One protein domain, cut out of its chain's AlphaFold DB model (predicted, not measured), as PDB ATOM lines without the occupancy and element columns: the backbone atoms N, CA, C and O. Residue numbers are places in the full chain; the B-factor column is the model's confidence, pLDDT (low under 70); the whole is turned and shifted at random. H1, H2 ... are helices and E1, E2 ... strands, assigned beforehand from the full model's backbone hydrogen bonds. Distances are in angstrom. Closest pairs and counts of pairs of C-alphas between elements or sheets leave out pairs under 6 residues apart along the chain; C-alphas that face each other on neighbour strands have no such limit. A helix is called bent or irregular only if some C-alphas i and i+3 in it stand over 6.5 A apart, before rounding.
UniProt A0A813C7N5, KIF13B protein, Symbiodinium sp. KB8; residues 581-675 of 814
ATOM      1  N   ARG A 581      -3.695  31.082  29.675       79.25
ATOM      2  CA  ARG A 581      -2.717  30.163  29.056       79.25
ATOM      3  C   ARG A 581      -1.539  30.926  28.430       79.25
ATOM      4  O   ARG A 581      -0.413  30.445  28.510       79.25
ATOM      5  N   GLU A 582      -1.764  32.134  27.908       75.06
ATOM      6  CA  GLU A 582      -0.708  33.018  27.392       75.06
ATOM      7  C   GLU A 582       0.193  33.551  28.524       75.06
ATOM      8  O   GLU A 582       1.417  33.481  28.419       75.06
ATOM      9  N   SER A 583      -0.390  34.003  29.643       75.75
ATOM     10  CA  SER A 583       0.340  34.579  30.799       75.75
ATOM     11  C   SER A 583       1.280  33.603  31.534       75.75
ATOM     12  O   SER A 583       2.028  33.997  32.429       75.75
ATOM     13  N   LEU A 584       1.209  32.316  31.183       77.88
ATOM     14  CA  LEU A 584       2.053  31.231  31.692       77.88
ATOM     15  C   LEU A 584       3.184  30.861  30.728       77.88
ATOM     16  O   LEU A 584       4.146  30.206  31.131       77.88
ATOM     17  N   GLN A 585       3.044  31.247  29.460       71.12
ATOM     18  CA  GLN A 585       4.011  31.010  28.391       71.12
ATOM     19  C   GLN A 585       4.877  32.253  28.129       71.12
ATOM     20  O   GLN A 585       6.024  32.111  27.712       71.12
ATOM     21  N   GLY A 586       4.374  33.454  28.442       64.44
ATOM     22  CA  GLY A 586       5.139  34.703  28.478       64.44
ATOM     23  C   GLY A 586       5.150  35.357  29.864       64.44
ATOM     24  O   GLY A 586       4.201  35.235  30.636       64.44
ATOM     25  N   SER A 587       6.215  36.100  30.175       63.31
ATOM     26  CA  SER A 587       6.308  36.915  31.395       63.31
ATOM     27  C   SER A 587       5.439  38.171  31.263       63.31
ATOM     28  O   SER A 587       5.938  39.225  30.886       63.31
ATOM     29  N   VAL A 588       4.137  38.058  31.537       72.88
ATOM     30  CA  VAL A 588       3.177  39.170  31.359       72.88
ATOM     31  C   VAL A 588       2.950  39.970  32.650       72.88
ATOM     32  O   VAL A 588       2.812  41.190  32.600       72.88
ATOM     33  N   HIS A 589       2.941  39.315  33.817       85.12
ATOM     34  CA  HIS A 589       2.670  39.969  35.104       85.12
ATOM     35  C   HIS A 589       3.938  40.509  35.779       85.12
ATOM     36  O   HIS A 589       4.952  39.814  35.882       85.12
ATOM     37  N   CYS A 590       3.865  41.730  36.310       86.56
ATOM     38  CA  CYS A 590       4.989  42.421  36.943       86.56
ATOM     39  C   CYS A 590       4.574  43.239  38.176       86.56
ATOM     40  O   CYS A 590       3.416  43.625  38.335       86.56
ATOM     41  N   GLN A 591       5.551  43.556  39.023       87.62
ATOM     42  CA  GLN A 591       5.430  44.505  40.132       87.62
ATOM     43  C   GLN A 591       6.638  45.464  40.151       87.62
ATOM     44  O   GLN A 591       7.710  45.095  39.664       87.62
ATOM     45  N   PRO A 592       6.530  46.671  40.732       88.81
ATOM     46  CA  PRO A 592       7.689  47.540  40.929       88.81
ATOM     47  C   PRO A 592       8.725  46.926  41.890       88.81
ATOM     48  O   PRO A 592       8.382  46.371  42.942       88.81
ATOM     49  N   LYS A 593      10.016  47.074  41.575       88.50
ATOM     50  CA  LYS A 593      11.111  46.808  42.525       88.50
ATOM     51  C   LYS A 593      11.048  47.788  43.705       88.50
ATOM     52  O   LYS A 593      10.577  48.912  43.561       88.50
ATOM     53  N   ALA A 594      11.590  47.409  44.867       83.69
ATOM     54  CA  ALA A 594      11.649  48.317  46.024       83.69
ATOM     55  C   ALA A 594      12.444  49.602  45.728       83.69
ATOM     56  O   ALA A 594      12.089  50.670  46.212       83.69
ATOM     57  N   ASN A 595      13.478  49.505  44.888       87.31
ATOM     58  CA  ASN A 595      14.252  50.644  44.413       87.31
ATOM     59  C   ASN A 595      13.769  51.206  43.063       87.31
ATOM     60  O   ASN A 595      14.518  51.939  42.428       87.31
ATOM     61  N   ALA A 596      12.538  50.903  42.617       88.00
ATOM     62  CA  ALA A 596      12.005  51.359  41.325       88.00
ATOM     63  C   ALA A 596      12.206  52.868  41.098       88.00
ATOM     64  O   ALA A 596      12.626  53.262  40.020       88.00
ATOM     65  N   ARG A 597      12.003  53.692  42.134       89.25
ATOM     66  CA  ARG A 597      12.209  55.146  42.087       89.25
ATOM     67  C   ARG A 597      13.628  55.565  41.666       89.25
ATOM     68  O   ARG A 597      13.754  56.491  40.873       89.25
ATOM     69  N   GLN A 598      14.670  54.868  42.124       88.25
ATOM     70  CA  GLN A 598      16.063  55.187  41.767       88.25
ATOM     71  C   GLN A 598      16.319  55.017  40.261       88.25
ATOM     72  O   GLN A 598      17.084  55.774  39.677       88.25
ATOM     73  N   TRP A 599      15.621  54.076  39.613       87.06
ATOM     74  CA  TRP A 599      15.696  53.866  38.162       87.06
ATOM     75  C   TRP A 599      14.958  54.935  37.339       87.06
ATOM     76  O   TRP A 599      15.225  55.055  36.148       87.06
ATOM     77  N   PHE A 600      14.039  55.700  37.946       88.56
ATOM     78  CA  PHE A 600      13.437  56.891  37.324       88.56
ATOM     79  C   PHE A 600      14.339  58.115  37.511       88.56
ATOM     80  O   PHE A 600      14.486  58.909  36.593       88.56
ATOM     81  N   GLU A 601      14.988  58.244  38.673       83.38
ATOM     82  CA  GLU A 601      15.952  59.321  38.959       83.38
ATOM     83  C   GLU A 601      17.184  59.272  38.024       83.38
ATOM     84  O   GLU A 601      17.860  60.283  37.854       83.38
ATOM     85  N   SER A 602      17.427  58.135  37.357       75.94
ATOM     86  CA  SER A 602      18.418  57.956  36.287       75.94
ATOM     87  C   SER A 602      17.838  57.880  34.858       75.94
ATOM     88  O   SER A 602      18.574  57.516  33.942       75.94
ATOM     89  N   HIS A 603      16.540  58.134  34.634       81.06
ATOM     90  CA  HIS A 603      15.904  57.985  33.313       81.06
ATOM     91  C   HIS A 603      15.775  59.336  32.588       81.06
ATOM     92  O   HIS A 603      15.254  60.281  33.179       81.06
ATOM     93  N   PRO A 604      16.145  59.454  31.297       73.69
ATOM     94  CA  PRO A 604      16.139  60.745  30.594       73.69
ATOM     95  C   PRO A 604      14.739  61.331  30.331       73.69
ATOM     96  O   PRO A 604      14.622  62.508  30.005       73.69
ATOM     97  N   THR A 605      13.679  60.521  30.431       77.31
ATOM     98  CA  THR A 605      12.331  60.857  29.921       77.31
ATOM     99  C   THR A 605      11.159  60.523  30.852       77.31
ATOM    100  O   THR A 605      10.027  60.886  30.534       77.31
ATOM    101  N   LEU A 606      11.376  59.837  31.982       84.56
ATOM    102  CA  LEU A 606      10.293  59.356  32.856       84.56
ATOM    103  C   LEU A 606      10.391  59.957  34.260       84.56
ATOM    104  O   LEU A 606      11.419  59.845  34.920       84.56
ATOM    105  N   SER A 607       9.294  60.539  34.749       86.56
ATOM    106  CA  SER A 607       9.208  61.148  36.080       86.56
ATOM    107  C   SER A 607       8.414  60.283  37.066       86.56
ATOM    108  O   SER A 607       7.370  59.713  36.747       86.56
ATOM    109  N   TRP A 608       8.911  60.172  38.301       90.06
ATOM    110  CA  TRP A 608       8.241  59.411  39.358       90.06
ATOM    111  C   TRP A 608       7.043  60.191  39.914       90.06
ATOM    112  O   TRP A 608       7.207  61.257  40.506       90.06
ATOM    113  N   THR A 609       5.831  59.651  39.761       91.31
ATOM    114  CA  THR A 609       4.589  60.316  40.205       91.31
ATOM    115  C   THR A 609       3.986  59.682  41.463       91.31
ATOM    116  O   THR A 609       4.333  58.569  41.864       91.31
ATOM    117  N   THR A 610       3.011  60.359  42.073       87.25
ATOM    118  CA  THR A 610       2.230  59.835  43.211       87.25
ATOM    119  C   THR A 610       1.518  58.513  42.899       87.25
ATOM    120  O   THR A 610       1.369  57.679  43.792       87.25
ATOM    121  N   ALA A 611       1.138  58.266  41.641       86.38
ATOM    122  CA  ALA A 611       0.572  56.988  41.209       86.38
ATOM    123  C   ALA A 611       1.620  55.858  41.230       86.38
ATOM    124  O   ALA A 611       1.349  54.785  41.772       86.38
ATOM    125  N   HIS A 612       2.840  56.118  40.742       89.38
ATOM    126  CA  HIS A 612       3.962  55.174  40.832       89.38
ATOM    127  C   HIS A 612       4.314  54.863  42.294       89.38
ATOM    128  O   HIS A 612       4.471  53.696  42.661       89.38
ATOM    129  N   GLN A 613       4.343  55.893  43.151       87.56
ATOM    130  CA  GLN A 613       4.545  55.751  44.595       87.56
ATOM    131  C   GLN A 613       3.450  54.897  45.253       87.56
ATOM    132  O   GLN A 613       3.759  54.043  46.084       87.56
ATOM    133  N   SER A 614       2.184  55.094  44.868       84.44
ATOM    134  CA  SER A 614       1.051  54.312  45.374       84.44
ATOM    135  C   SER A 614       1.161  52.834  44.990       84.44
ATOM    136  O   SER A 614       0.990  51.979  45.856       84.44
ATOM    137  N   LYS A 615       1.509  52.515  43.735       85.19
ATOM    138  CA  LYS A 615       1.685  51.125  43.283       85.19
ATOM    139  C   LYS A 615       2.893  50.441  43.926       85.19
ATOM    140  O   LYS A 615       2.775  49.305  44.378       85.19
ATOM    141  N   ALA A 616       4.023  51.138  44.045       83.00
ATOM    142  CA  ALA A 616       5.230  50.599  44.674       83.00
ATOM    143  C   ALA A 616       5.085  50.357  46.191       83.00
ATOM    144  O   ALA A 616       5.801  49.524  46.745       83.00
ATOM    145  N   ALA A 617       4.154  51.040  46.868       78.75
ATOM    146  CA  ALA A 617       3.903  50.856  48.299       78.75
ATOM    147  C   ALA A 617       3.185  49.533  48.651       78.75
ATOM    148  O   ALA A 617       3.284  49.076  49.787       78.75
ATOM    149  N   VAL A 618       2.501  48.877  47.702       73.69
ATOM    150  CA  VAL A 618       1.729  47.631  47.934       73.69
ATOM    151  C   VAL A 618       2.613  46.373  47.777       73.69
ATOM    152  O   VAL A 618       2.158  45.302  47.376       73.69
ATOM    153  N   ARG A 619       3.919  46.481  48.052       62.59
ATOM    154  CA  ARG A 619       4.911  45.446  47.714       62.59
ATOM    155  C   ARG A 619       4.938  44.276  48.709       62.59
ATOM    156  O   ARG A 619       5.809  44.198  49.571       62.59
ATOM    157  N   GLY A 620       4.047  43.306  48.494       54.84
ATOM    158  CA  GLY A 620       4.224  41.912  48.923       54.84
ATOM    159  C   GLY A 620       3.297  41.386  50.032       54.84
ATOM    160  O   GLY A 620       2.853  42.099  50.924       54.84
ATOM    161  N   GLN A 621       3.048  40.072  49.974       51.22
ATOM    162  CA  GLN A 621       2.442  39.222  51.018       51.22
ATOM    163  C   GLN A 621       1.022  39.552  51.533       51.22
ATOM    164  O   GLN A 621       0.612  39.023  52.568       51.22
ATOM    165  N   ARG A 622       0.196  40.311  50.800       45.97
ATOM    166  CA  ARG A 622      -1.267  40.319  51.026       45.97
ATOM    167  C   ARG A 622      -2.060  39.923  49.782       45.97
ATOM    168  O   ARG A 622      -1.571  39.997  48.661       45.97
ATOM    169  N   ARG A 623      -3.293  39.468  50.031       51.09
ATOM    170  CA  ARG A 623      -4.321  38.990  49.083       51.09
ATOM    171  C   ARG A 623      -4.900  40.120  48.205       51.09
ATOM    172  O   ARG A 623      -6.114  40.287  48.119       51.09
ATOM    173  N   ASP A 624      -4.042  40.960  47.637       55.91
ATOM    174  CA  ASP A 624      -4.446  42.179  46.940       55.91
ATOM    175  C   ASP A 624      -3.705  42.317  45.606       55.91
ATOM    176  O   ASP A 624      -2.488  42.493  45.573       55.91
ATOM    177  N   ARG A 625      -4.451  42.241  44.496       64.75
ATOM    178  CA  ARG A 625      -3.900  42.404  43.141       64.75
ATOM    179  C   ARG A 625      -3.387  43.818  42.865       64.75
ATOM    180  O   ARG A 625      -2.646  43.995  41.912       64.75
ATOM    181  N   SER A 626      -3.769  44.833  43.644       66.62
ATOM    182  CA  SER A 626      -3.596  46.241  43.246       66.62
ATOM    183  C   SER A 626      -2.144  46.709  43.066       66.62
ATOM    184  O   SER A 626      -1.939  47.708  42.370       66.62
ATOM    185  N   GLY A 627      -1.159  46.001  43.634       71.62
ATOM    186  CA  GLY A 627       0.283  46.215  43.416       71.62
ATOM    187  C   GLY A 627       0.904  45.423  42.254       71.62
ATOM    188  O   GLY A 627       2.085  45.607  41.965       71.62
ATOM    189  N   ILE A 628       0.133  44.557  41.591       81.38
ATOM    190  CA  ILE A 628       0.551  43.746  40.441       81.38
ATOM    191  C   ILE A 628      -0.119  44.306  39.187       81.38
ATOM    192  O   ILE A 628      -1.331  44.524  39.158       81.38
ATOM    193  N   GLY A 629       0.679  44.544  38.153       83.94
ATOM    194  CA  GLY A 629       0.204  44.927  36.831       83.94
ATOM    195  C   GLY A 629       0.466  43.836  35.799       83.94
ATOM    196  O   GLY A 629       1.128  42.831  36.077       83.94
ATOM    197  N   TYR A 630      -0.046  44.049  34.595       86.62
ATOM    198  CA  TYR A 630       0.327  43.308  33.398       86.62
ATOM    199  C   TYR A 630       0.914  44.263  32.358       86.62
ATOM    200  O   TYR A 630       0.445  45.393  32.213       86.62
ATOM    201  N   ILE A 631       1.962  43.820  31.662       87.44
ATOM    202  CA  ILE A 631       2.598  44.602  30.600       87.44
ATOM    203  C   ILE A 631       1.692  44.563  29.364       87.44
ATOM    204  O   ILE A 631       1.400  43.485  28.849       87.44
ATOM    205  N   THR A 632       1.246  45.731  28.902       85.38
ATOM    206  CA  THR A 632       0.396  45.889  27.707       85.38
ATOM    207  C   THR A 632       1.189  46.294  26.470       85.38
ATOM    208  O   THR A 632       0.839  45.887  25.363       85.38
ATOM    209  N   LYS A 633       2.283  47.043  26.644       86.19
ATOM    210  CA  LYS A 633       3.151  47.523  25.562       86.19
ATOM    211  C   LYS A 633       4.598  47.622  26.046       86.19
ATOM    212  O   LYS A 633       4.839  47.835  27.232       86.19
ATOM    213  N   ILE A 634       5.557  47.485  25.134       87.94
ATOM    214  CA  ILE A 634       6.974  47.784  25.378       87.94
ATOM    215  C   ILE A 634       7.446  48.690  24.242       87.94
ATOM    216  O   ILE A 634       7.158  48.412  23.079       87.94
ATOM    217  N   GLU A 635       8.151  49.763  24.583       87.31
ATOM    218  CA  GLU A 635       8.754  50.709  23.643       87.31
ATOM    219  C   GLU A 635      10.248  50.871  23.937       87.31
ATOM    220  O   GLU A 635      10.707  50.664  25.065       87.31
ATOM    221  N   GLU A 636      11.020  51.239  22.916       82.62
ATOM    222  CA  GLU A 636      12.467  51.427  23.020       82.62
ATOM    223  C   GLU A 636      12.783  52.911  22.818       82.62
ATOM    224  O   GLU A 636      12.598  53.465  21.735       82.62
ATOM    225  N   VAL A 637      13.209  53.575  23.895       75.25
ATOM    226  CA  VAL A 637      13.523  55.005  23.904       75.25
ATOM    227  C   VAL A 637      14.996  55.186  23.561       75.25
ATOM    228  O   VAL A 637      15.877  54.718  24.284       75.25
ATOM    229  N   VAL A 638      15.261  55.898  22.468       64.62
ATOM    230  CA  VAL A 638      16.611  56.320  22.083       64.62
ATOM    231  C   VAL A 638      17.002  57.533  22.929       64.62
ATOM    232  O   VAL A 638      16.447  58.617  22.754       64.62
ATOM    233  N   GLY A 639      17.938  57.353  23.863       57.66
ATOM    234  CA  GLY A 639      18.597  58.467  24.544       57.66
ATOM    235  C   GLY A 639      19.630  59.156  23.645       57.66
ATOM    236  O   GLY A 639      20.167  58.544  22.723       57.66
ATOM    237  N   GLY A 640      19.938  60.424  23.935       54.50
ATOM    238  CA  GLY A 640      21.173  61.040  23.440       54.50
ATOM    239  C   GLY A 640      22.385  60.319  24.040       54.50
ATOM    240  O   GLY A 640      22.362  60.000  25.227       54.50
ATOM    241  N   ASP A 641      23.394  60.046  23.212       56.06
ATOM    242  CA  ASP A 641      24.553  59.182  23.490       56.06
ATOM    243  C   ASP A 641      24.200  57.732  23.905       56.06
ATOM    244  O   ASP A 641      24.300  57.315  25.057       56.06
ATOM    245  N   GLU A 642      23.812  56.952  22.886       55.84
ATOM    246  CA  GLU A 642      23.886  55.478  22.749       55.84
ATOM    247  C   GLU A 642      23.244  54.562  23.820       55.84
ATOM    248  O   GLU A 642      23.298  53.337  23.697       55.84
ATOM    249  N   ALA A 643      22.537  55.098  24.816       59.12
ATOM    250  CA  ALA A 643      21.742  54.297  25.752       59.12
ATOM    251  C   ALA A 643      20.305  54.046  25.240       59.12
ATOM    252  O   ALA A 643      19.419  54.892  25.383       59.12
ATOM    253  N   LEU A 644      20.046  52.850  24.693       63.41
ATOM    254  CA  LEU A 644      18.686  52.355  24.427       63.41
ATOM    255  C   LEU A 644      17.993  51.954  25.739       63.41
ATOM    256  O   LEU A 644      18.349  50.951  26.362       63.41
ATOM    257  N   ALA A 645      16.977  52.715  26.148       73.56
ATOM    258  CA  ALA A 645      16.213  52.466  27.366       73.56
ATOM    259  C   ALA A 645      14.834  51.869  27.038       73.56
ATOM    260  O   ALA A 645      13.988  52.517  26.421       73.56
ATOM    261  N   ARG A 646      14.589  50.625  27.461       85.50
ATOM    262  CA  ARG A 646      13.309  49.933  27.237       85.50
ATOM    263  C   ARG A 646      12.304  50.319  28.320       85.50
ATOM    264  O   ARG A 646      12.599  50.203  29.514       85.50
ATOM    265  N   VAL A 647      11.124  50.771  27.909       89.12
ATOM    266  CA  VAL A 647      10.036  51.204  28.794       89.12
ATOM    267  C   VAL A 647       8.795  50.353  28.556       89.12
ATOM    268  O   VAL A 647       8.429  50.056  27.421       89.12
ATOM    269  N   CYS A 648       8.149  49.942  29.639       90.56
ATOM    270  CA  CYS A 648       6.984  49.071  29.630       90.56
ATOM    271  C   CYS A 648       5.751  49.850  30.085       90.56
ATOM    272  O   CYS A 648       5.742  50.433  31.173       90.56
ATOM    273  N   GLU A 649       4.692  49.793  29.287       91.88
ATOM    274  CA  GLU A 649       3.353  50.177  29.707       91.88
ATOM    275  C   GLU A 649       2.797  49.071  30.606       91.88
ATOM    276  O   GLU A 649       2.678  47.915  30.194       91.88
ATOM    277  N   VAL A 650       2.484  49.418  31.851       90.94
ATOM    278  CA  VAL A 650       1.974  48.497  32.864       90.94
ATOM    279  C   VAL A 650       0.563  48.914  33.247       90.94
ATOM    280  O   VAL A 650       0.352  49.952  33.880       90.94
ATOM    281  N   THR A 651      -0.407  48.070  32.907       89.31
ATOM    282  CA  THR A 651      -1.799  48.252  33.313       89.31
ATOM    283  C   THR A 651      -2.058  47.522  34.629       89.31
ATOM    284  O   THR A 651      -1.798  46.329  34.764       89.31
ATOM    285  N   PHE A 652      -2.591  48.239  35.616       86.56
ATOM    286  CA  PHE A 652      -3.040  47.679  36.887       86.56
ATOM    287  C   PHE A 652      -4.571  47.681  36.944       86.56
ATOM    288  O   PHE A 652      -5.190  48.736  36.776       86.56
ATOM    289  N   GLU A 653      -5.178  46.532  37.248       77.81
ATOM    290  CA  GLU A 653      -6.635  46.414  37.398       77.81
ATOM    291  C   GLU A 653      -7.178  47.378  38.471       77.81
ATOM    292  O   GLU A 653      -6.604  47.547  39.557       77.81
ATOM    293  N   GLY A 654      -8.311  48.011  38.164       69.25
ATOM    294  CA  GLY A 654      -9.073  48.808  39.117       69.25
ATOM    295  C   GLY A 654      -9.928  47.920  40.025       69.25
ATOM    296  O   GLY A 654     -10.450  46.891  39.600       69.25
ATOM    297  N   ARG A 655     -10.081  48.304  41.299       68.88
ATOM    298  CA  ARG A 655     -10.865  47.554  42.299       68.88
ATOM    299  C   ARG A 655     -12.124  48.330  42.688       68.88
ATOM    300  O   ARG A 655     -12.085  49.556  42.762       68.88
ATOM    301  N   HIS A 656     -13.221  47.621  42.965       64.94
ATOM    302  CA  HIS A 656     -14.511  48.191  43.392       64.94
ATOM    303  C   HIS A 656     -15.041  49.302  42.457       64.94
ATOM    304  O   HIS A 656     -15.361  50.400  42.904       64.94
ATOM    305  N   GLY A 657     -15.087  49.034  41.147       61.31
ATOM    306  CA  GLY A 657     -15.622  49.970  40.145       61.31
ATOM    307  C   GLY A 657     -14.703  51.140  39.771       61.31
ATOM    308  O   GLY A 657     -15.080  51.963  38.942       61.31
ATOM    309  N   ARG A 658     -13.491  51.227  40.337       76.00
ATOM    310  CA  ARG A 658     -12.461  52.161  39.854       76.00
ATOM    311  C   ARG A 658     -11.949  51.721  38.482       76.00
ATOM    312  O   ARG A 658     -11.835  50.525  38.228       76.00
ATOM    313  N   LEU A 659     -11.593  52.687  37.636       80.12
ATOM    314  CA  LEU A 659     -10.957  52.427  36.342       80.12
ATOM    315  C   LEU A 659      -9.562  51.784  36.512       80.12
ATOM    316  O   LEU A 659      -8.931  51.972  37.561       80.12
ATOM    317  N   PRO A 660      -9.061  51.048  35.499       84.50
ATOM    318  CA  PRO A 660      -7.665  50.620  35.443       84.50
ATOM    319  C   PRO A 660      -6.705  51.812  35.509       84.50
ATOM    320  O   PRO A 660      -7.026  52.911  35.061       84.50
ATOM    321  N   VAL A 661      -5.508  51.583  36.047       88.50
ATOM    322  CA  VAL A 661      -4.443  52.592  36.109       88.50
ATOM    323  C   VAL A 661      -3.288  52.120  35.241       88.50
ATOM    324  O   VAL A 661      -2.680  51.097  35.545       88.50
ATOM    325  N   VAL A 662      -2.992  52.865  34.177       91.12
ATOM    326  CA  VAL A 662      -1.874  52.605  33.258       91.12
ATOM    327  C   VAL A 662      -0.689  53.485  33.659       91.12
ATOM    328  O   VAL A 662      -0.869  54.678  33.905       91.12
ATOM    329  N   LEU A 663       0.508  52.905  33.767       92.62
ATOM    330  CA  LEU A 663       1.746  53.599  34.146       92.62
ATOM    331  C   LEU A 663       2.925  53.100  33.311       92.62
ATOM    332  O   LEU A 663       3.014  51.910  33.022       92.62
ATOM    333  N   TRP A 664       3.862  53.990  32.991       92.06
ATOM    334  CA  TRP A 664       5.070  53.656  32.238       92.06
ATOM    335  C   TRP A 664       6.266  53.496  33.173       92.06
ATOM    336  O   TRP A 664       6.650  54.431  33.873       92.06
ATOM    337  N   TYR A 665       6.862  52.307  33.178       91.62
ATOM    338  CA  TYR A 665       8.043  51.978  33.975       91.62
ATOM    339  C   TYR A 665       9.235  51.674  33.060       91.62
ATOM    340  O   TYR A 665       9.052  50.970  32.068       91.62
ATOM    341  N   PRO A 666      10.472  52.078  33.403       90.12
ATOM    342  CA  PRO A 666      11.662  51.455  32.831       90.12
ATOM    343  C   PRO A 666      11.609  49.941  33.077       90.12
ATOM    344  O   PRO A 666      11.306  49.517  34.195       90.12
ATOM    345  N   GLU A 667      11.940  49.109  32.088       87.88
ATOM    346  CA  GLU A 667      11.925  47.641  32.238       87.88
ATOM    347  C   GLU A 667      12.827  47.196  33.408       87.88
ATOM    348  O   GLU A 667      12.465  46.348  34.229       87.88
ATOM    349  N   VAL A 668      13.964  47.879  33.577       88.19
ATOM    350  CA  VAL A 668      14.903  47.699  34.698       88.19
ATOM    351  C   VAL A 668      14.306  48.008  36.079       88.19
ATOM    352  O   VAL A 668      14.807  47.480  37.074       88.19
ATOM    353  N   ALA A 669      13.216  48.777  36.171       89.94
ATOM    354  CA  ALA A 669      12.514  49.087  37.420       89.94
ATOM    355  C   ALA A 669      11.480  48.013  37.827       89.94
ATOM    356  O   ALA A 669      10.999  48.025  38.966       89.94
ATOM    357  N   LEU A 670      11.149  47.076  36.930       89.88
ATOM    358  CA  LEU A 670      10.140  46.033  37.139       89.88
ATOM    359  C   LEU A 670      10.738  44.702  37.608       89.88
ATOM    360  O   LEU A 670      11.897  44.367  37.354       89.88
ATOM    361  N   GLU A 671       9.920  43.923  38.307       88.31
ATOM    362  CA  GLU A 671      10.187  42.560  38.755       88.31
ATOM    363  C   GLU A 671       9.037  41.658  38.291       88.31
ATOM    364  O   GLU A 671       7.872  41.918  38.596       88.31
ATOM    365  N   MET A 672       9.353  40.604  37.535       85.94
ATOM    366  CA  MET A 672       8.333  39.735  36.940       85.94
ATOM    367  C   MET A 672       7.774  38.751  37.968       85.94
ATOM    368  O   MET A 672       8.523  38.038  38.645       85.94
ATOM    369  N   VAL A 673       6.448  38.690  38.068       83.12
ATOM    370  CA  VAL A 673       5.742  37.806  38.997       83.12
ATOM    371  C   VAL A 673       5.706  36.404  38.397       83.12
ATOM    372  O   VAL A 673       5.115  36.178  37.344       83.12
ATOM    373  N   LYS A 674       6.361  35.446  39.059       79.44
ATOM    374  CA  LYS A 674       6.451  34.063  38.569       79.44
ATOM    375  C   LYS A 674       5.127  33.310  38.783       79.44
ATOM    376  O   LYS A 674       4.570  33.408  39.880       79.44
ATOM    377  N   PRO A 675       4.654  32.515  37.804       81.25
ATOM    378  CA  PRO A 675       3.483  31.668  37.993       81.25
ATOM    379  C   PRO A 675       3.672  30.602  39.089       81.25
ATOM    380  O   PRO A 675       4.799  30.148  39.313       81.25
TER     381      PRO A 675
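This is residues 581 to 675 of the 814 residues of the protein "KIF13B protein" of Symbiodinium sp. KB8 (UniProt A0A813C7N5). A five-stranded antiparallel sheet, strongly twisted and curled like part of a barrel, folds back on itself, so that E4 and E3 face E1 and E5 with the bent strand E2 as the hinge. Two short helices, H1 and H2, pack by its edge strand E4, H2 also near E1 and H1 near E5, while the turns after E2 and after E3 make the two ends of the longest axis. The printed part has 95 residues, with two named helices and five named strands in the order E1 H1 H2 E2 E3 E4 E5; the sheet's order is E4 E3 E2 E1 E5. The class is mixed, helices and strands, with under half of the residues, 45, in named elements. The whole is compact, with a radius of gyration of the C-alphas of 13.5 A and spans of 44 by 31 by 24 A.

E1, residues 589 to 592, begins at C-alpha 589 (2.670, 39.969, 35.104) and is 10.8 A long. H1 is residues 596 to 601, 9.2 A, and H2 is residues 610 to 616, 9.8 A. E2, residues 629 to 638, is 24.8 A long and bends by 67 degrees at residue 632. E3, residues 644 to 652, begins at C-alpha 644 (18.686, 52.355, 24.427) and is 25.5 A long. E4 is residues 661 to 666, 16.5 A, and E5 is residues 670 to 672, 6.6 A, ending at C-alpha 672 (8.333, 39.735, 36.940).

E5, an edge strand, is antiparallel to E1 at 143 degrees, with N 591 and O 671 2.9 A apart, within hydrogen-bond range. E1 is antiparallel to E2, with N 629 and O 590 at 2.9 A. The pairing of E2 is staggered: residues 629 to 630 pair with E1, residues 630 to 638 with E3. E2, E3 and E4 form a meander, each strand the antiparallel neighbour of the one before, in two hairpins; N 637 and O 645 are 2.8 A apart, N 650 and O 663 2.8 A. E1 and E4 are only just apart, closest 8.3 A. H2 is on the sheet, at a height over the sheet of 8.7 A; its closest C-alpha pair with E4 is His 612 and Leu 663, 7.2 A. H1 only grazes the sheet, with residues 596 to 600; the closest C-alphas of H1 and E4 are those of Trp 599 and Pro 666, 7.1 A. H1 and H2 are close but not clearly touching, at a steep tilt of 40 degrees, opposite ways, with the C-alphas of Ala 596 and Ala 616 closest at 7.6 A. In H1 and H2 every O i to N i+4 pair is within hydrogen-bond range.

The C-alphas farthest apart, those of Asp 641 and His 656, are 45.2 A apart. The printed part has no cut, and the link from H2 to E2, residues 617 to 628, is long. Mean pLDDT of the printed part is 79.0; it is under 70 at residues 586 to 587, 619 to 626, 638 to 644 and 654 to 657.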